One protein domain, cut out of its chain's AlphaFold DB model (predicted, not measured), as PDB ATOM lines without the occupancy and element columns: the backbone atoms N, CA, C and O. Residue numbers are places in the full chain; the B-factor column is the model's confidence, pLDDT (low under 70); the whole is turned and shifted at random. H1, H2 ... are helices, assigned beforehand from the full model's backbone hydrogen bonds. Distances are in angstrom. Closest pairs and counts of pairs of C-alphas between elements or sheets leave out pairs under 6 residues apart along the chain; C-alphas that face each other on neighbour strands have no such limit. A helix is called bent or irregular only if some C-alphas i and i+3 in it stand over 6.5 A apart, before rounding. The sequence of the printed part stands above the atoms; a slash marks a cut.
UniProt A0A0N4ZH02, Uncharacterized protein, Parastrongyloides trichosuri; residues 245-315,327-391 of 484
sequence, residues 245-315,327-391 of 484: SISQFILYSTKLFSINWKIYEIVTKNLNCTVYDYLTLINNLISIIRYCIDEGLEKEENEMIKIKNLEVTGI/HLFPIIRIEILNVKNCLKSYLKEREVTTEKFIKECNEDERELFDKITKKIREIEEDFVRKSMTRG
ATOM      1  N   SER A 245      40.277  30.683  30.673       85.50
ATOM      2  CA  SER A 245      40.668  31.106  29.321       85.50
ATOM      3  C   SER A 245      40.122  30.156  28.249       85.50
ATOM      4  O   SER A 245      39.886  28.973  28.527       85.50
ATOM      5  N   ILE A 246      39.981  30.621  27.003       87.25
ATOM      6  CA  ILE A 246      39.539  29.752  25.903       87.25
ATOM      7  C   ILE A 246      40.504  28.586  25.684       87.25
ATOM      8  O   ILE A 246      40.070  27.467  25.426       87.25
ATOM      9  N   SER A 247      41.812  28.807  25.847       86.75
ATOM     10  CA  SER A 247      42.814  27.754  25.675       86.75
ATOM     11  C   SER A 247      42.616  26.628  26.692       86.75
ATOM     12  O   SER A 247      42.656  25.455  26.327       86.75
ATOM     13  N   GLN A 248      42.351  26.971  27.958       88.81
ATOM     14  CA  GLN A 248      42.022  25.987  28.993       88.81
ATOM     15  C   GLN A 248      40.671  25.326  28.728       88.81
ATOM     16  O   GLN A 248      40.551  24.113  28.866       88.81
ATOM     17  N   PHE A 249      39.670  26.094  28.293       91.12
ATOM     18  CA  PHE A 249      38.360  25.557  27.938       91.12
ATOM     19  C   PHE A 249      38.467  24.496  26.835       91.12
ATOM     20  O   PHE A 249      37.900  23.413  26.962       91.12
ATOM     21  N   ILE A 250      39.235  24.768  25.776       91.25
ATOM     22  CA  ILE A 250      39.462  23.812  24.688       91.25
ATOM     23  C   ILE A 250      40.271  22.602  25.175       91.25
ATOM     24  O   ILE A 250      39.952  21.462  24.833       91.25
ATOM     25  N   LEU A 251      41.291  22.817  26.004       91.88
ATOM     26  CA  LEU A 251      42.064  21.723  26.592       91.88
ATOM     27  C   LEU A 251      41.176  20.784  27.425       91.88
ATOM     28  O   LEU A 251      41.261  19.565  27.288       91.88
ATOM     29  N   TYR A 252      40.313  21.332  28.279       93.25
ATOM     30  CA  TYR A 252      39.424  20.525  29.108       93.25
ATOM     31  C   TYR A 252      38.329  19.854  28.282       93.25
ATOM     32  O   TYR A 252      38.083  18.669  28.490       93.25
ATOM     33  N   SER A 253      37.723  20.542  27.307       93.38
ATOM     34  CA  SER A 253      36.673  19.953  26.465       93.38
ATOM     35  C   SER A 253      37.201  18.813  25.593       93.38
ATOM     36  O   SER A 253      36.579  17.756  25.526       93.38
ATOM     37  N   THR A 254      38.388  18.956  24.999       93.06
ATOM     38  CA  THR A 254      39.029  17.881  24.218       93.06
ATOM     39  C   THR A 254      39.368  16.663  25.075       93.06
ATOM     40  O   THR A 254      39.051  15.533  24.691       93.06
ATOM     41  N   LYS A 255      39.946  16.868  26.269       94.06
ATOM     42  CA  LYS A 255      40.172  15.784  27.241       94.06
ATOM     43  C   LYS A 255      38.855  15.107  27.638       94.06
ATOM     44  O   LYS A 255      38.797  13.879  27.716       94.06
ATOM     45  N   LEU A 256      37.805  15.894  27.857       94.56
ATOM     46  CA  LEU A 256      36.489  15.413  28.257       94.56
ATOM     47  C   LEU A 256      35.837  14.555  27.164       94.56
ATOM     48  O   LEU A 256      35.369  13.457  27.467       94.56
ATOM     49  N   PHE A 257      35.865  14.989  25.899       94.88
ATOM     50  CA  PHE A 257      35.403  14.173  24.772       94.88
ATOM     51  C   PHE A 257      36.183  12.864  24.674       94.88
ATOM     52  O   PHE A 257      35.578  11.797  24.604       94.88
ATOM     53  N   SER A 258      37.516  12.921  24.762       94.25
ATOM     54  CA  SER A 258      38.360  11.723  24.716       94.25
ATOM     55  C   SER A 258      37.990  10.701  25.798       94.25
ATOM     56  O   SER A 258      37.893   9.510  25.512       94.25
ATOM     57  N   ILE A 259      37.741  11.144  27.033       93.31
ATOM     58  CA  ILE A 259      37.356  10.248  28.133       93.31
ATOM     59  C   ILE A 259      35.948   9.690  27.946       93.31
ATOM     60  O   ILE A 259      35.751   8.497  28.157       93.31
ATOM     61  N   ASN A 260      34.982  10.505  27.517       94.06
ATOM     62  CA  ASN A 260      33.625  10.019  27.265       94.06
ATOM     63  C   ASN A 260      33.597   8.984  26.134       94.06
ATOM     64  O   ASN A 260      32.902   7.979  26.259       94.06
ATOM     65  N   TRP A 261      34.406   9.162  25.087       94.12
ATOM     66  CA  TRP A 261      34.566   8.148  24.046       94.12
ATOM     67  C   TRP A 261      35.232   6.870  24.560       94.12
ATOM     68  O   TRP A 261      34.778   5.783  24.217       94.12
ATOM     69  N   LYS A 262      36.236   6.965  25.442       92.00
ATOM     70  CA  LYS A 262      36.824   5.780  26.097       92.00
ATOM     71  C   LYS A 262      35.802   5.023  26.943       92.00
ATOM     72  O   LYS A 262      35.712   3.807  26.829       92.00
ATOM     73  N   ILE A 263      35.010   5.729  27.754       90.75
ATOM     74  CA  ILE A 263      33.922   5.118  28.534       90.75
ATOM     75  C   ILE A 263      32.927   4.447  27.586       90.75
ATOM     76  O   ILE A 263      32.571   3.291  27.796       90.75
ATOM     77  N   TYR A 264      32.528   5.141  26.517       90.75
ATOM     78  CA  TYR A 264      31.633   4.593  25.507       90.75
ATOM     79  C   TYR A 264      32.190   3.302  24.900       90.75
ATOM     80  O   TYR A 264      31.491   2.294  24.871       90.75
ATOM     81  N   GLU A 265      33.455   3.271  24.486       89.81
ATOM     82  CA  GLU A 265      34.074   2.058  23.949       89.81
ATOM     83  C   GLU A 265      34.110   0.900  24.951       89.81
ATOM     84  O   GLU A 265      33.871  -0.242  24.563       89.81
ATOM     85  N   ILE A 266      34.419   1.170  26.221       87.44
ATOM     86  CA  ILE A 266      34.497   0.131  27.255       87.44
ATOM     87  C   ILE A 266      33.109  -0.451  27.533       87.44
ATOM     88  O   ILE A 266      32.945  -1.672  27.556       87.44
ATOM     89  N   VAL A 267      32.106   0.411  27.715       87.31
ATOM     90  CA  VAL A 267      30.737  -0.009  28.038       87.31
ATOM     91  C   VAL A 267      30.099  -0.733  26.856       87.31
ATOM     92  O   VAL A 267      29.535  -1.803  27.044       87.31
ATOM     93  N   THR A 268      30.248  -0.224  25.631       84.31
ATOM     94  CA  THR A 268      29.625  -0.830  24.436       84.31
ATOM     95  C   THR A 268      30.244  -2.162  24.017       84.31
ATOM     96  O   THR A 268      29.567  -2.975  23.396       84.31
ATOM     97  N   LYS A 269      31.508  -2.428  24.377       84.75
ATOM     98  CA  LYS A 269      32.145  -3.742  24.184       84.75
ATOM     99  C   LYS A 269      31.702  -4.783  25.221       84.75
ATOM    100  O   LYS A 269      32.013  -5.962  25.058       84.75
ATOM    101  N   ASN A 270      31.007  -4.379  26.285       81.25
ATOM    102  CA  ASN A 270      30.496  -5.298  27.293       81.25
ATOM    103  C   ASN A 270      29.256  -6.039  26.764       81.25
ATOM    104  O   ASN A 270      28.313  -5.419  26.279       81.25
ATOM    105  N   LEU A 271      29.234  -7.367  26.914       74.31
ATOM    106  CA  LEU A 271      28.120  -8.227  26.491       74.31
ATOM    107  C   LEU A 271      26.792  -7.883  27.184       74.31
ATOM    108  O   LEU A 271      25.730  -8.169  26.640       74.31
ATOM    109  N   ASN A 272      26.854  -7.251  28.360       78.44
ATOM    110  CA  ASN A 272      25.684  -6.846  29.140       78.44
ATOM    111  C   ASN A 272      25.235  -5.398  28.867       78.44
ATOM    112  O   ASN A 272      24.380  -4.891  29.588       78.44
ATOM    113  N   CYS A 273      25.822  -4.708  27.881       80.00
ATOM    114  CA  CYS A 273      25.448  -3.332  27.557       80.00
ATOM    115  C   CYS A 273      23.994  -3.269  27.082       80.00
ATOM    116  O   CYS A 273      23.641  -3.846  26.051       80.00
ATOM    117  N   THR A 274      23.157  -2.523  27.802       82.19
ATOM    118  CA  THR A 274      21.781  -2.286  27.367       82.19
ATOM    119  C   THR A 274      21.720  -1.141  26.359       82.19
ATOM    120  O   THR A 274      22.632  -0.318  26.233       82.19
ATOM    121  N   VAL A 275      20.600  -1.058  25.641       79.19
ATOM    122  CA  VAL A 275      20.274   0.096  24.788       79.19
ATOM    123  C   VAL A 275      20.258   1.383  25.590       79.19
ATOM    124  O   VAL A 275      20.726   2.422  25.130       79.19
ATOM    125  N   TYR A 276      19.698   1.313  26.792       83.44
ATOM    126  CA  TYR A 276      19.582   2.464  27.660       83.44
ATOM    127  C   TYR A 276      20.962   3.013  28.035       83.44
ATOM    128  O   TYR A 276      21.174   4.225  27.967       83.44
ATOM    129  N   ASP A 277      21.929   2.141  28.334       83.94
ATOM    130  CA  ASP A 277      23.313   2.541  28.618       83.94
ATOM    131  C   ASP A 277      23.948   3.231  27.403       83.94
ATOM    132  O   ASP A 277      24.520   4.317  27.521       83.94
ATOM    133  N   TYR A 278      23.767   2.648  26.214       85.94
ATOM    134  CA  TYR A 278      24.242   3.209  24.949       85.94
ATOM    135  C   TYR A 278      23.704   4.629  24.706       85.94
ATOM    136  O   TYR A 278      24.462   5.568  24.441       85.94
ATOM    137  N   LEU A 279      22.386   4.801  24.826       87.12
ATOM    138  CA  LEU A 279      21.717   6.082  24.617       87.12
ATOM    139  C   LEU A 279      22.096   7.108  25.688       87.12
ATOM    140  O   LEU A 279      22.293   8.282  25.369       87.12
ATOM    141  N   THR A 280      22.269   6.678  26.935       88.38
ATOM    142  CA  THR A 280      22.708   7.545  28.035       88.38
ATOM    143  C   THR A 280      24.107   8.103  27.772       88.38
ATOM    144  O   THR A 280      24.327   9.308  27.903       88.38
ATOM    145  N   LEU A 281      25.042   7.267  27.312       90.06
ATOM    146  CA  LEU A 281      26.400   7.697  26.964       90.06
ATOM    147  C   LEU A 281      26.408   8.717  25.819       90.06
ATOM    148  O   LEU A 281      27.125   9.718  25.877       90.06
ATOM    149  N   ILE A 282      25.561   8.514  24.806       91.44
ATOM    150  CA  ILE A 282      25.386   9.490  23.726       91.44
ATOM    151  C   ILE A 282      24.770  10.792  24.247       91.44
ATOM    152  O   ILE A 282      25.223  11.877  23.877       91.44
ATOM    153  N   ASN A 283      23.763  10.719  25.118       91.81
ATOM    154  CA  ASN A 283      23.148  11.907  25.707       91.81
ATOM    155  C   ASN A 283      24.152  12.720  26.549       91.81
ATOM    156  O   ASN A 283      24.104  13.954  26.531       91.81
ATOM    157  N   ASN A 284      25.106  12.063  27.213       91.25
ATOM    158  CA  ASN A 284      26.196  12.738  27.921       91.25
ATOM    159  C   ASN A 284      27.105  13.506  26.948       91.25
ATOM    160  O   ASN A 284      27.342  14.698  27.145       91.25
ATOM    161  N   LEU A 285      27.534  12.876  25.847       94.12
ATOM    162  CA  LEU A 285      28.308  13.545  24.790       94.12
ATOM    163  C   LEU A 285      27.555  14.745  24.195       94.12
ATOM    164  O   LEU A 285      28.129  15.820  24.030       94.12
ATOM    165  N   ILE A 286      26.256  14.593  23.932       93.69
ATOM    166  CA  ILE A 286      25.374  15.668  23.453       93.69
ATOM    167  C   ILE A 286      25.331  16.839  24.437       93.69
ATOM    168  O   ILE A 286      25.405  17.991  24.016       93.69
ATOM    169  N   SER A 287      25.246  16.557  25.735       93.62
ATOM    170  CA  SER A 287      25.213  17.589  26.777       93.62
ATOM    171  C   SER A 287      26.526  18.380  26.827       93.62
ATOM    172  O   SER A 287      26.509  19.606  26.943       93.62
ATOM    173  N   ILE A 288      27.663  17.705  26.630       94.00
ATOM    174  CA  ILE A 288      28.978  18.352  26.535       94.00
ATOM    175  C   ILE A 288      29.075  19.220  25.274       94.00
ATOM    176  O   ILE A 288      29.525  20.364  25.349       94.00
ATOM    177  N   ILE A 289      28.627  18.706  24.120       94.75
ATOM    178  CA  ILE A 289      28.584  19.463  22.859       94.75
ATOM    179  C   ILE A 289      27.739  20.723  23.032       94.75
ATOM    180  O   ILE A 289      28.175  21.807  22.644       94.75
ATOM    181  N   ARG A 290      26.555  20.592  23.640       94.50
ATOM    182  CA  ARG A 290      25.651  21.714  23.893       94.50
ATOM    183  C   ARG A 290      26.341  22.801  24.707       94.50
ATOM    184  O   ARG A 290      26.375  23.947  24.274       94.50
ATOM    185  N   TYR A 291      26.964  22.423  25.819       93.94
ATOM    186  CA  TYR A 291      27.696  23.360  26.666       93.94
ATOM    187  C   TYR A 291      28.847  24.052  25.917       93.94
ATOM    188  O   TYR A 291      29.023  25.264  26.013       93.94
ATOM    189  N   CYS A 292      29.600  23.311  25.097       93.25
ATOM    190  CA  CYS A 292      30.662  23.886  24.270       93.25
ATOM    191  C   CYS A 292      30.131  24.870  23.211       93.25
ATOM    192  O   CYS A 292      30.812  25.844  22.893       93.25
ATOM    193  N   ILE A 293      28.937  24.641  22.663       91.88
ATOM    194  CA  ILE A 293      28.294  25.562  21.715       91.88
ATOM    195  C   ILE A 293      27.800  26.814  22.421       91.88
ATOM    196  O   ILE A 293      27.974  27.912  21.891       91.88
ATOM    197  N   ASP A 294      27.153  26.656  23.571       89.94
ATOM    198  CA  ASP A 294      26.539  27.758  24.301       89.94
ATOM    199  C   ASP A 294      27.619  28.675  24.886       89.94
ATOM    200  O   ASP A 294      27.737  29.810  24.434       89.94
ATOM    201  N   GLU A 295      28.479  28.140  25.752       90.06
ATOM    202  CA  GLU A 295      29.512  28.895  26.473       90.06
ATOM    203  C   GLU A 295      30.827  28.998  25.698       90.06
ATOM    204  O   GLU A 295      31.457  30.053  25.615       90.06
ATOM    205  N   GLY A 296      31.278  27.887  25.115       87.81
ATOM    206  CA  GLY A 296      32.612  27.808  24.522       87.81
ATOM    207  C   GLY A 296      32.771  28.684  23.281       87.81
ATOM    208  O   GLY A 296      33.785  29.365  23.124       87.81
ATOM    209  N   LEU A 297      31.759  28.709  22.407       88.31
ATOM    210  CA  LEU A 297      31.790  29.560  21.215       88.31
ATOM    211  C   LEU A 297      31.660  31.049  21.562       88.31
ATOM    212  O   LEU A 297      32.247  31.877  20.865       88.31
ATOM    213  N   GLU A 298      30.937  31.401  22.622       87.12
ATOM    214  CA  GLU A 298      30.867  32.787  23.092       87.12
ATOM    215  C   GLU A 298      32.213  33.238  23.678       87.12
ATOM    216  O   GLU A 298      32.731  34.296  23.315       87.12
ATOM    217  N   LYS A 299      32.848  32.401  24.510       86.25
ATOM    218  CA  LYS A 299      34.196  32.661  25.044       86.25
ATOM    219  C   LYS A 299      35.233  32.855  23.936       86.25
ATOM    220  O   LYS A 299      36.022  33.795  23.999       86.25
ATOM    221  N   GLU A 300      35.209  32.003  22.911       86.12
ATOM    222  CA  GLU A 300      36.106  32.115  21.757       86.12
ATOM    223  C   GLU A 300      35.890  33.429  20.992       86.12
ATOM    224  O   GLU A 300      36.854  34.104  20.640       86.12
ATOM    225  N   GLU A 301      34.638  33.831  20.766       84.69
ATOM    226  CA  GLU A 301      34.326  35.089  20.081       84.69
ATOM    227  C   GLU A 301      34.796  36.311  20.884       84.69
ATOM    228  O   GLU A 301      35.446  37.204  20.334       84.69
ATOM    229  N   ASN A 302      34.562  36.309  22.197       84.62
ATOM    230  CA  ASN A 302      35.001  37.371  23.100       84.62
ATOM    231  C   ASN A 302      36.528  37.522  23.133       84.62
ATOM    232  O   ASN A 302      37.039  38.646  23.152       84.62
ATOM    233  N   GLU A 303      37.282  36.420  23.122       82.44
ATOM    234  CA  GLU A 303      38.744  36.482  23.031       82.44
ATOM    235  C   GLU A 303      39.229  36.980  21.664       82.44
ATOM    236  O   GLU A 303      40.116  37.832  21.610       82.44
ATOM    237  N   MET A 304      38.601  36.551  20.566       79.44
ATOM    238  CA  MET A 304      38.936  37.051  19.229       79.44
ATOM    239  C   MET A 304      38.687  38.559  19.091       79.44
ATOM    240  O   MET A 304      39.480  39.257  18.458       79.44
ATOM    241  N   ILE A 305      37.621  39.092  19.700       80.19
ATOM    242  CA  ILE A 305      37.355  40.540  19.736       80.19
ATOM    243  C   ILE A 305      38.446  41.274  20.529       80.19
ATOM    244  O   ILE A 305      38.937  42.309  20.076       80.19
ATOM    245  N   LYS A 306      38.869  40.736  21.682       80.56
ATOM    246  CA  LYS A 306      39.966  41.315  22.480       80.56
ATOM    247  C   LYS A 306      41.269  41.386  21.680       80.56
ATOM    248  O   LYS A 306      41.917  42.429  21.693       80.56
ATOM    249  N   ILE A 307      41.620  40.316  20.960       75.25
ATOM    250  CA  ILE A 307      42.826  40.263  20.114       75.25
ATOM    251  C   ILE A 307      42.745  41.309  18.995       75.25
ATOM    252  O   ILE A 307      43.657  42.122  18.859       75.25
ATOM    253  N   LYS A 308      41.625  41.371  18.265       73.00
ATOM    254  CA  LYS A 308      41.422  42.362  17.192       73.00
ATOM    255  C   LYS A 308      41.530  43.805  17.696       73.00
ATOM    256  O   LYS A 308      42.133  44.646  17.038       73.00
ATOM    257  N   ASN A 309      40.989  44.102  18.878       73.94
ATOM    258  CA  ASN A 309      41.090  45.441  19.467       73.94
ATOM    259  C   ASN A 309      42.537  45.796  19.861       73.94
ATOM    260  O   ASN A 309      42.950  46.943  19.693       73.94
ATOM    261  N   LEU A 310      43.322  44.824  20.338       70.25
ATOM    262  CA  LEU A 310      44.739  45.010  20.673       70.25
ATOM    263  C   LEU A 310      45.604  45.270  19.429       70.25
ATOM    264  O   LEU A 310      46.499  46.119  19.473       70.25
ATOM    265  N   GLU A 311      45.306  44.603  18.311       62.97
ATOM    266  CA  GLU A 311      45.953  44.846  17.013       62.97
ATOM    267  C   GLU A 311      45.716  46.281  16.519       62.97
ATOM    268  O   GLU A 311      46.657  46.950  16.095       62.97
ATOM    269  N   VAL A 312      44.490  46.798  16.661       64.31
ATOM    270  CA  VAL A 312      44.133  48.178  16.273       64.31
ATOM    271  C   VAL A 312      44.860  49.227  17.125       64.31
ATOM    272  O   VAL A 312      45.195  50.299  16.624       64.31
ATOM    273  N   THR A 313      45.167  48.931  18.392       63.53
ATOM    274  CA  THR A 313      45.911  49.852  19.277       63.53
ATOM    275  C   THR A 313      47.428  49.892  19.044       63.53
ATOM    276  O   THR A 313      48.129  50.609  19.753       63.53
ATOM    277  N   GLY A 314      47.963  49.155  18.063       53.38
ATOM    278  CA  GLY A 314      49.384  49.216  17.686       53.38
ATOM    279  C   GLY A 314      50.356  48.543  18.667       53.38
ATOM    280  O   GLY A 314      51.564  48.587  18.455       53.38
ATOM    281  N   ILE A 315      49.850  47.888  19.716       56.16
ATOM    282  CA  ILE A 315      50.645  47.158  20.724       56.16
ATOM    283  C   ILE A 315      50.781  45.659  20.345       56.16
ATOM    284  O   ILE A 315      51.593  44.928  20.906       56.16
ATOM    285  N   HIS A 327      41.108  26.487  17.680       82.81
ATOM    286  CA  HIS A 327      39.708  26.872  17.587       82.81
ATOM    287  C   HIS A 327      38.806  25.775  18.137       82.81
ATOM    288  O   HIS A 327      38.998  24.591  17.853       82.81
ATOM    289  N   LEU A 328      37.772  26.171  18.874       87.88
ATOM    290  CA  LEU A 328      36.785  25.227  19.394       87.88
ATOM    291  C   LEU A 328      35.859  24.725  18.275       87.88
ATOM    292  O   LEU A 328      35.385  23.589  18.288       87.88
ATOM    293  N   PHE A 329      35.628  25.569  17.270       87.25
ATOM    294  CA  PHE A 329      34.677  25.310  16.197       87.25
ATOM    295  C   PHE A 329      34.946  24.014  15.394       87.25
ATOM    296  O   PHE A 329      34.015  23.213  15.248       87.25
ATOM    297  N   PRO A 330      36.171  23.734  14.892       88.50
ATOM    298  CA  PRO A 330      36.464  22.477  14.196       88.50
ATOM    299  C   PRO A 330      36.280  21.240  15.082       88.50
ATOM    300  O   PRO A 330      35.817  20.212  14.591       88.50
ATOM    301  N   ILE A 331      36.594  21.352  16.377       89.62
ATOM    302  CA  ILE A 331      36.458  20.263  17.352       89.62
ATOM    303  C   ILE A 331      34.980  19.904  17.507       89.62
ATOM    304  O   ILE A 331      34.599  18.763  17.264       89.62
ATOM    305  N   ILE A 332      34.122  20.891  17.790       92.19
ATOM    306  CA  ILE A 332      32.671  20.673  17.929       92.19
ATOM    307  C   ILE A 332      32.080  20.047  16.659       92.19
ATOM    308  O   ILE A 332      31.266  19.129  16.742       92.19
ATOM    309  N   ARG A 333      32.505  20.503  15.472       91.62
ATOM    310  CA  ARG A 333      32.031  19.948  14.195       91.62
ATOM    311  C   ARG A 333      32.327  18.453  14.067       91.62
ATOM    312  O   ARG A 333      31.469  17.706  13.593       91.62
ATOM    313  N   ILE A 334      33.534  18.035  14.445       92.81
ATOM    314  CA  ILE A 334      33.943  16.627  14.420       92.81
ATOM    315  C   ILE A 334      33.106  15.826  15.419       92.81
ATOM    316  O   ILE A 334      32.566  14.784  15.053       92.81
ATOM    317  N   GLU A 335      32.911  16.336  16.635       94.25
ATOM    318  CA  GLU A 335      32.159  15.614  17.665       94.25
ATOM    319  C   GLU A 335      30.668  15.460  17.333       94.25
ATOM    320  O   GLU A 335      30.107  14.379  17.515       94.25
ATOM    321  N   ILE A 336      30.033  16.480  16.741       92.38
ATOM    322  CA  ILE A 336      28.663  16.361  16.206       92.38
ATOM    323  C   ILE A 336      28.595  15.240  15.160       92.38
ATOM    324  O   ILE A 336      27.660  14.434  15.162       92.38
ATOM    325  N   LEU A 337      29.578  15.173  14.256       92.88
ATOM    326  CA  LEU A 337      29.622  14.141  13.224       92.88
ATOM    327  C   LEU A 337      29.807  12.742  13.828       92.88
ATOM    328  O   LEU A 337      29.119  11.812  13.403       92.88
ATOM    329  N   ASN A 338      30.681  12.602  14.827       93.00
ATOM    330  CA  ASN A 338      30.913  11.344  15.536       93.00
ATOM    331  C   ASN A 338      29.629  10.842  16.206       93.00
ATOM    332  O   ASN A 338      29.201   9.720  15.942       93.00
ATOM    333  N   VAL A 339      28.948  11.700  16.974       92.88
ATOM    334  CA  VAL A 339      27.670  11.363  17.624       92.88
ATOM    335  C   VAL A 339      26.609  10.945  16.599       92.88
ATOM    336  O   VAL A 339      25.932   9.932  16.780       92.88
ATOM    337  N   LYS A 340      26.488  11.671  15.479       91.62
ATOM    338  CA  LYS A 340      25.552  11.315  14.397       91.62
ATOM    339  C   LYS A 340      25.882   9.963  13.769       91.62
ATOM    340  O   LYS A 340      24.967   9.218  13.423       91.62
ATOM    341  N   ASN A 341      27.161   9.652  13.587       89.00
ATOM    342  CA  ASN A 341      27.581   8.367  13.039       89.00
ATOM    343  C   ASN A 341      27.282   7.222  14.011       89.00
ATOM    344  O   ASN A 341      26.769   6.203  13.561       89.00
ATOM    345  N   CYS A 342      27.485   7.411  15.317       87.88
ATOM    346  CA  CYS A 342      27.094   6.436  16.337       87.88
ATOM    347  C   CYS A 342      25.586   6.154  16.305       87.88
ATOM    348  O   CYS A 342      25.185   5.005  16.135       87.88
ATOM    349  N   LEU A 343      24.746   7.194  16.323       85.88
ATOM    350  CA  LEU A 343      23.288   7.030  16.224       85.88
ATOM    351  C   LEU A 343      22.850   6.324  14.930       85.88
ATOM    352  O   LEU A 343      21.900   5.544  14.936       85.88
ATOM    353  N   LYS A 344      23.544   6.563  13.810       83.94
ATOM    354  CA  LYS A 344      23.287   5.843  12.553       83.94
ATOM    355  C   LYS A 344      23.699   4.376  12.628       83.94
ATOM    356  O   LYS A 344      22.967   3.538  12.112       83.94
ATOM    357  N   SER A 345      24.853   4.066  13.215       79.38
ATOM    358  CA  SER A 345      25.296   2.681  13.407       79.38
ATOM    359  C   SER A 345      24.321   1.913  14.295       79.38
ATOM    360  O   SER A 345      23.931   0.813  13.926       79.38
ATOM    361  N   TYR A 346      23.819   2.542  15.362       72.81
ATOM    362  CA  TYR A 346      22.764   1.984  16.212       72.81
ATOM    363  C   TYR A 346      21.503   1.596  15.419       72.81
ATOM    364  O   TYR A 346      20.953   0.513  15.603       72.81
ATOM    365  N   LEU A 347      21.067   2.447  14.483       69.38
ATOM    366  CA  LEU A 347      19.928   2.143  13.609       69.38
ATOM    367  C   LEU A 347      20.223   1.022  12.599       69.38
ATOM    368  O   LEU A 347      19.326   0.251  12.274       69.38
ATOM    369  N   LYS A 348      21.462   0.933  12.097       66.38
ATOM    370  CA  LYS A 348      21.875  -0.065  11.095       66.38
ATOM    371  C   LYS A 348      22.072  -1.460  11.678       66.38
ATOM    372  O   LYS A 348      21.666  -2.436  11.061       66.38
ATOM    373  N   GLU A 349      22.664  -1.564  12.866       60.28
ATOM    374  CA  GLU A 349      22.805  -2.845  13.577       60.28
ATOM    375  C   GLU A 349      21.444  -3.452  13.942       60.28
ATOM    376  O   GLU A 349      21.329  -4.658  14.147       60.28
ATOM    377  N   ARG A 350      20.393  -2.626  13.949       57.31
ATOM    378  CA  ARG A 350      19.007  -3.024  14.178       57.31
ATOM    379  C   ARG A 350      18.142  -2.965  12.921       57.31
ATOM    380  O   ARG A 350      16.942  -2.735  13.038       57.31
ATOM    381  N   GLU A 351      18.707  -3.215  11.734       47.56
ATOM    382  CA  GLU A 351      17.957  -3.453  10.485       47.56
ATOM    383  C   GLU A 351      17.122  -4.749  10.547       47.56
ATOM    384  O   GLU A 351      17.287  -5.711   9.802       47.56
ATOM    385  N   VAL A 352      16.133  -4.734  11.426       44.91
ATOM    386  CA  VAL A 352      14.822  -5.294  11.191       44.91
ATOM    387  C   VAL A 352      13.941  -4.055  11.066       44.91
ATOM    388  O   VAL A 352      13.831  -3.306  12.027       44.91
ATOM    389  N   THR A 353      13.439  -3.797   9.853       47.91
ATOM    390  CA  THR A 353      12.572  -2.677   9.423       47.91
ATOM    391  C   THR A 353      12.022  -1.778  10.538       47.91
ATOM    392  O   THR A 353      11.501  -2.263  11.534       47.91
ATOM    393  N   THR A 354      12.015  -0.458  10.335       51.81
ATOM    394  CA  THR A 354      11.437   0.552  11.250       51.81
ATOM    395  C   THR A 354      10.091   0.151  11.878       51.81
ATOM    396  O   THR A 354       9.824   0.536  13.003       51.81
ATOM    397  N   GLU A 355       9.269  -0.671  11.221       47.47
ATOM    398  CA  GLU A 355       8.011  -1.224  11.755       47.47
ATOM    399  C   GLU A 355       8.150  -2.368  12.787       47.47
ATOM    400  O   GLU A 355       7.247  -2.571  13.598       47.47
ATOM    401  N   LYS A 356       9.250  -3.127  12.780       45.34
ATOM    402  CA  LYS A 356       9.559  -4.202  13.739       45.34
ATOM    403  C   LYS A 356      10.389  -3.713  14.929       45.34
ATOM    404  O   LYS A 356      10.108  -4.143  16.040       45.34
ATOM    405  N   PHE A 357      11.287  -2.742  14.745       49.38
ATOM    406  CA  PHE A 357      11.937  -2.048  15.872       49.38
ATOM    407  C   PHE A 357      10.902  -1.388  16.808       49.38
ATOM    408  O   PHE A 357      11.039  -1.421  18.026       49.38
ATOM    409  N   ILE A 358       9.802  -0.877  16.240       50.41
ATOM    410  CA  ILE A 358       8.655  -0.321  16.980       50.41
ATOM    411  C   ILE A 358       7.947  -1.360  17.869       50.41
ATOM    412  O   ILE A 358       7.256  -0.971  18.805       50.41
ATOM    413  N   LYS A 359       8.099  -2.661  17.592       51.06
ATOM    414  CA  LYS A 359       7.418  -3.738  18.329       51.06
ATOM    415  C   LYS A 359       8.261  -4.389  19.429       51.06
ATOM    416  O   LYS A 359       7.672  -5.039  20.283       51.06
ATOM    417  N   GLU A 360       9.587  -4.242  19.408       53.12
ATOM    418  CA  GLU A 360      10.503  -4.916  20.352       53.12
ATOM    419  C   GLU A 360      11.266  -3.964  21.290       53.12
ATOM    420  O   GLU A 360      11.827  -4.425  22.280       53.12
ATOM    421  N   CYS A 361      11.293  -2.652  21.025       59.31
ATOM    422  CA  CYS A 361      11.877  -1.681  21.957       59.31
ATOM    423  C   CYS A 361      10.879  -1.309  23.060       59.31
ATOM    424  O   CYS A 361       9.709  -1.043  22.779       59.31
ATOM    425  N   ASN A 362      11.369  -1.204  24.296       71.81
ATOM    426  CA  ASN A 362      10.610  -0.621  25.400       71.81
ATOM    427  C   ASN A 362      10.217   0.830  25.054       71.81
ATOM    428  O   ASN A 362      11.007   1.550  24.435       71.81
ATOM    429  N   GLU A 363       9.018   1.273  25.449       77.19
ATOM    430  CA  GLU A 363       8.532   2.637  25.159       77.19
ATOM    431  C   GLU A 363       9.523   3.712  25.640       77.19
ATOM    432  O   GLU A 363       9.830   4.641  24.890       77.19
ATOM    433  N   ASP A 364      10.129   3.506  26.813       78.94
ATOM    434  CA  ASP A 364      11.132   4.399  27.408       78.94
ATOM    435  C   ASP A 364      12.399   4.557  26.546       78.94
ATOM    436  O   ASP A 364      12.958   5.649  26.424       78.94
ATOM    437  N   GLU A 365      12.873   3.477  25.915       79.44
ATOM    438  CA  GLU A 365      14.063   3.514  25.052       79.44
ATOM    439  C   GLU A 365      13.786   4.289  23.768       79.44
ATOM    440  O   GLU A 365      14.643   5.021  23.265       79.44
ATOM    441  N   ARG A 366      12.568   4.140  23.243       79.75
ATOM    442  CA  ARG A 366      12.122   4.851  22.052       79.75
ATOM    443  C   ARG A 366      11.965   6.340  22.331       79.75
ATOM    444  O   ARG A 366      12.457   7.152  21.551       79.75
ATOM    445  N   GLU A 367      11.347   6.693  23.456       85.19
ATOM    446  CA  GLU A 367      11.225   8.085  23.887       85.19
ATOM    447  C   GLU A 367      12.607   8.723  24.083       85.19
ATOM    448  O   GLU A 367      12.864   9.827  23.593       85.19
ATOM    449  N   LEU A 368      13.537   8.011  24.730       84.12
ATOM    450  CA  LEU A 368      14.906   8.485  24.917       84.12
ATOM    451  C   LEU A 368      15.628   8.679  23.576       84.12
ATOM    452  O   LEU A 368      16.280   9.707  23.376       84.12
ATOM    453  N   PHE A 369      15.491   7.735  22.643       85.88
ATOM    454  CA  PHE A 369      16.075   7.842  21.307       85.88
ATOM    455  C   PHE A 369      15.524   9.041  20.524       85.88
ATOM    456  O   PHE A 369      16.295   9.797  19.922       85.88
ATOM    457  N   ASP A 370      14.209   9.260  20.560       86.50
ATOM    458  CA  ASP A 370      13.563  10.396  19.900       86.50
ATOM    459  C   ASP A 370      13.998  11.725  20.539       86.50
ATOM    460  O   ASP A 370      14.348  12.675  19.828       86.50
ATOM    461  N   LYS A 371      14.089  11.780  21.878       90.38
ATOM    462  CA  LYS A 371      14.613  12.934  22.631       90.38
ATOM    463  C   LYS A 371      16.055  13.245  22.226       90.38
ATOM    464  O   LYS A 371      16.376  14.397  21.936       90.38
ATOM    465  N   ILE A 372      16.917  12.233  22.149       90.19
ATOM    466  CA  ILE A 372      18.322  12.358  21.730       90.19
ATOM    467  C   ILE A 372      18.430  12.839  20.279       90.19
ATOM    468  O   ILE A 372      19.180  13.772  19.987       90.19
ATOM    469  N   THR A 373      17.646  12.250  19.378       88.75
ATOM    470  CA  THR A 373      17.635  12.597  17.950       88.75
ATOM    471  C   THR A 373      17.157  14.032  17.722       88.75
ATOM    472  O   THR A 373      17.681  14.743  16.860       88.75
ATOM    473  N   LYS A 374      16.189  14.495  18.516       91.31
ATOM    474  CA  LYS A 374      15.747  15.888  18.499       91.31
ATOM    475  C   LYS A 374      16.840  16.826  19.019       91.31
ATOM    476  O   LYS A 374      17.181  17.780  18.325       91.31
ATOM    477  N   LYS A 375      17.453  16.512  20.168       93.25
ATOM    478  CA  LYS A 375      18.542  17.312  20.760       93.25
ATOM    479  C   LYS A 375      19.727  17.486  19.807       93.25
ATOM    480  O   LYS A 375      20.225  18.598  19.661       93.25
ATOM    481  N   ILE A 376      20.178  16.422  19.133       92.56
ATOM    482  CA  ILE A 376      21.313  16.528  18.195       92.56
ATOM    483  C   ILE A 376      20.968  17.388  16.971       92.56
ATOM    484  O   ILE A 376      21.832  18.108  16.473       92.56
ATOM    485  N   ARG A 377      19.710  17.366  16.509       91.50
ATOM    486  CA  ARG A 377      19.243  18.237  15.421       91.50
ATOM    487  C   ARG A 377      19.229  19.703  15.849       91.50
ATOM    488  O   ARG A 377      19.748  20.540  15.122       91.50
ATOM    489  N   GLU A 378      18.692  19.999  17.030       93.12
ATOM    490  CA  GLU A 378      18.689  21.355  17.598       93.12
ATOM    491  C   GLU A 378      20.119  21.893  17.761       93.12
ATOM    492  O   GLU A 378      20.412  23.025  17.381       93.12
ATOM    493  N   ILE A 379      21.033  21.056  18.258       92.25
ATOM    494  CA  ILE A 379      22.465  21.358  18.369       92.25
ATOM    495  C   ILE A 379      23.095  21.671  17.008       92.25
ATOM    496  O   ILE A 379      23.872  22.615  16.900       92.25
ATOM    497  N   GLU A 380      22.780  20.895  15.972       91.50
ATOM    498  CA  GLU A 380      23.304  21.117  14.622       91.50
ATOM    499  C   GLU A 380      22.788  22.434  14.033       91.50
ATOM    500  O   GLU A 380      23.566  23.208  13.476       91.50
ATOM    501  N   GLU A 381      21.496  22.723  14.197       91.12
ATOM    502  CA  GLU A 381      20.902  23.992  13.775       91.12
ATOM    503  C   GLU A 381      21.553  25.179  14.496       91.12
ATOM    504  O   GLU A 381      21.931  26.154  13.845       91.12
ATOM    505  N   ASP A 382      21.754  25.088  15.813       89.19
ATOM    506  CA  ASP A 382      22.429  26.124  16.600       89.19
ATOM    507  C   ASP A 382      23.890  26.312  16.215       89.19
ATOM    508  O   ASP A 382      24.350  27.445  16.048       89.19
ATOM    509  N   PHE A 383      24.609  25.213  16.010       91.25
ATOM    510  CA  PHE A 383      25.983  25.247  15.537       91.25
ATOM    511  C   PHE A 383      26.082  25.951  14.177       91.25
ATOM    512  O   PHE A 383      26.923  26.835  13.992       91.25
ATOM    513  N   VAL A 384      25.185  25.627  13.237       89.25
ATOM    514  CA  VAL A 384      25.128  26.289  11.927       89.25
ATOM    515  C   VAL A 384      24.765  27.766  12.078       89.25
ATOM    516  O   VAL A 384      25.436  28.607  11.478       89.25
ATOM    517  N   ARG A 385      23.777  28.116  12.914       87.38
ATOM    518  CA  ARG A 385      23.414  29.517  13.187       87.38
ATOM    519  C   ARG A 385      24.611  30.323  13.690       87.38
ATOM    520  O   ARG A 385      24.942  31.335  13.076       87.38
ATOM    521  N   LYS A 386      25.297  29.844  14.735       84.56
ATOM    522  CA  LYS A 386      26.484  30.510  15.304       84.56
ATOM    523  C   LYS A 386      27.663  30.548  14.322       84.56
ATOM    524  O   LYS A 386      28.449  31.491  14.335       84.56
ATOM    525  N   SER A 387      27.782  29.564  13.425       79.62
ATOM    526  CA  SER A 387      28.815  29.574  12.379       79.62
ATOM    527  C   SER A 387      28.610  30.677  11.339       79.62
ATOM    528  O   SER A 387      29.574  31.300  10.899       79.62
ATOM    529  N   MET A 388      27.355  30.945  10.968       74.94
ATOM    530  CA  MET A 388      27.008  31.914   9.928       74.94
ATOM    531  C   MET A 388      27.132  33.361  10.418       74.94
ATOM    532  O   MET A 388      27.489  34.240   9.638       74.94
ATOM    533  N   THR A 389      26.877  33.622  11.703       68.19
ATOM    534  CA  THR A 389      26.986  34.969  12.295       68.19
ATOM    535  C   THR A 389      28.433  35.407  12.528       68.19
ATOM    536  O   THR A 389      28.736  36.599  12.461       68.19
ATOM    537  N   ARG A 390      29.363  34.464  12.722       61.56
ATOM    538  CA  ARG A 390      30.795  34.760  12.906       61.56
ATOM    539  C   ARG A 390      31.467  35.380  11.674       61.56
ATOM    540  O   ARG A 390      32.438  36.118  11.818       61.56
ATOM    541  N   GLY A 391      30.948  35.122  10.471       50.69
ATOM    542  CA  GLY A 391      31.504  35.635   9.211       50.69
ATOM    543  C   GLY A 391      31.072  37.058   8.831       50.69
ATOM    544  O   GLY A 391      31.591  37.599   7.860       50.69
TER     545      GLY A 391
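What this domain is: This is residues 245 to 315 and 327 to 391 of the 484 residues of an uncharacterized protein of Parastrongyloides trichosuri (UniProt A0A0N4ZH02). Four long helices, H1, H2, H3 and H5, lie side by side in a rod-shaped, up-and-down bundle, each running against the one before it, with H2 between H1 and H5 and H3 alongside. Residues 305 to 315, of which 305 to 312 belong to H2, stick out at one end, and little H4 lies at the other, in the turn from H3 to H5. The printed part has 136 residues, 119 of them in five named helices, H1 to H5 in order along the chain, with no named strand; the class is all helix. The whole is loose, with a radius of gyration of the C-alphas of 18.4 A and spans of 67 by 28 by 20 A.

Where its parts are: Find C-alpha 246 at (39.539, 29.752, 25.903); H1 runs from there to residue 268, 32.2 A. H2, residues 275 to 312, covers 54.3 A with a kink of 28 degrees near residue 297; it is neither bent nor irregular, but only just: C-alphas 294 and 297 are 6.4 A apart. Next come H3, residues 328 to 349, 31.9 A, and H4, residues 354 to 360, 10.7 A. H5, residues 363 to 391, runs 43.3 A to C-alpha 391 at (31.504, 35.635, 9.211).

How they stand to each other: Look first at the hairpin of H1 and H2: they touch, closest at C-alphas 246 and 300, 5.9 A. H2 touches H5, closest at C-alphas 276 and 365, 6.2 A, the same way at a shallow tilt of 13 degrees. H2 touches H3 with residues 282 to 300 alone, closest at C-alphas 289 and 332, 6.5 A. H1 and H5 are apart. Every O i to N i+4 pair is within hydrogen-bond range in H1 and H3, against 32 of 34 in H2, 23 of 25 in H5 and 1 of 3 in H4, where 2 of 4 O i to N i+3 pairs are.

The domain as a whole: The C-alphas farthest apart, of Gly 314 and Lys 359, are 67.6 A apart. Residues 316 to 326 are not printed; C-alphas 315 and 327 stand 23.3 A apart across this cut. No link printed whole is long. Look for pLDDT under 70 at residues 311 to 315, 347 to 361 and 389 to 391.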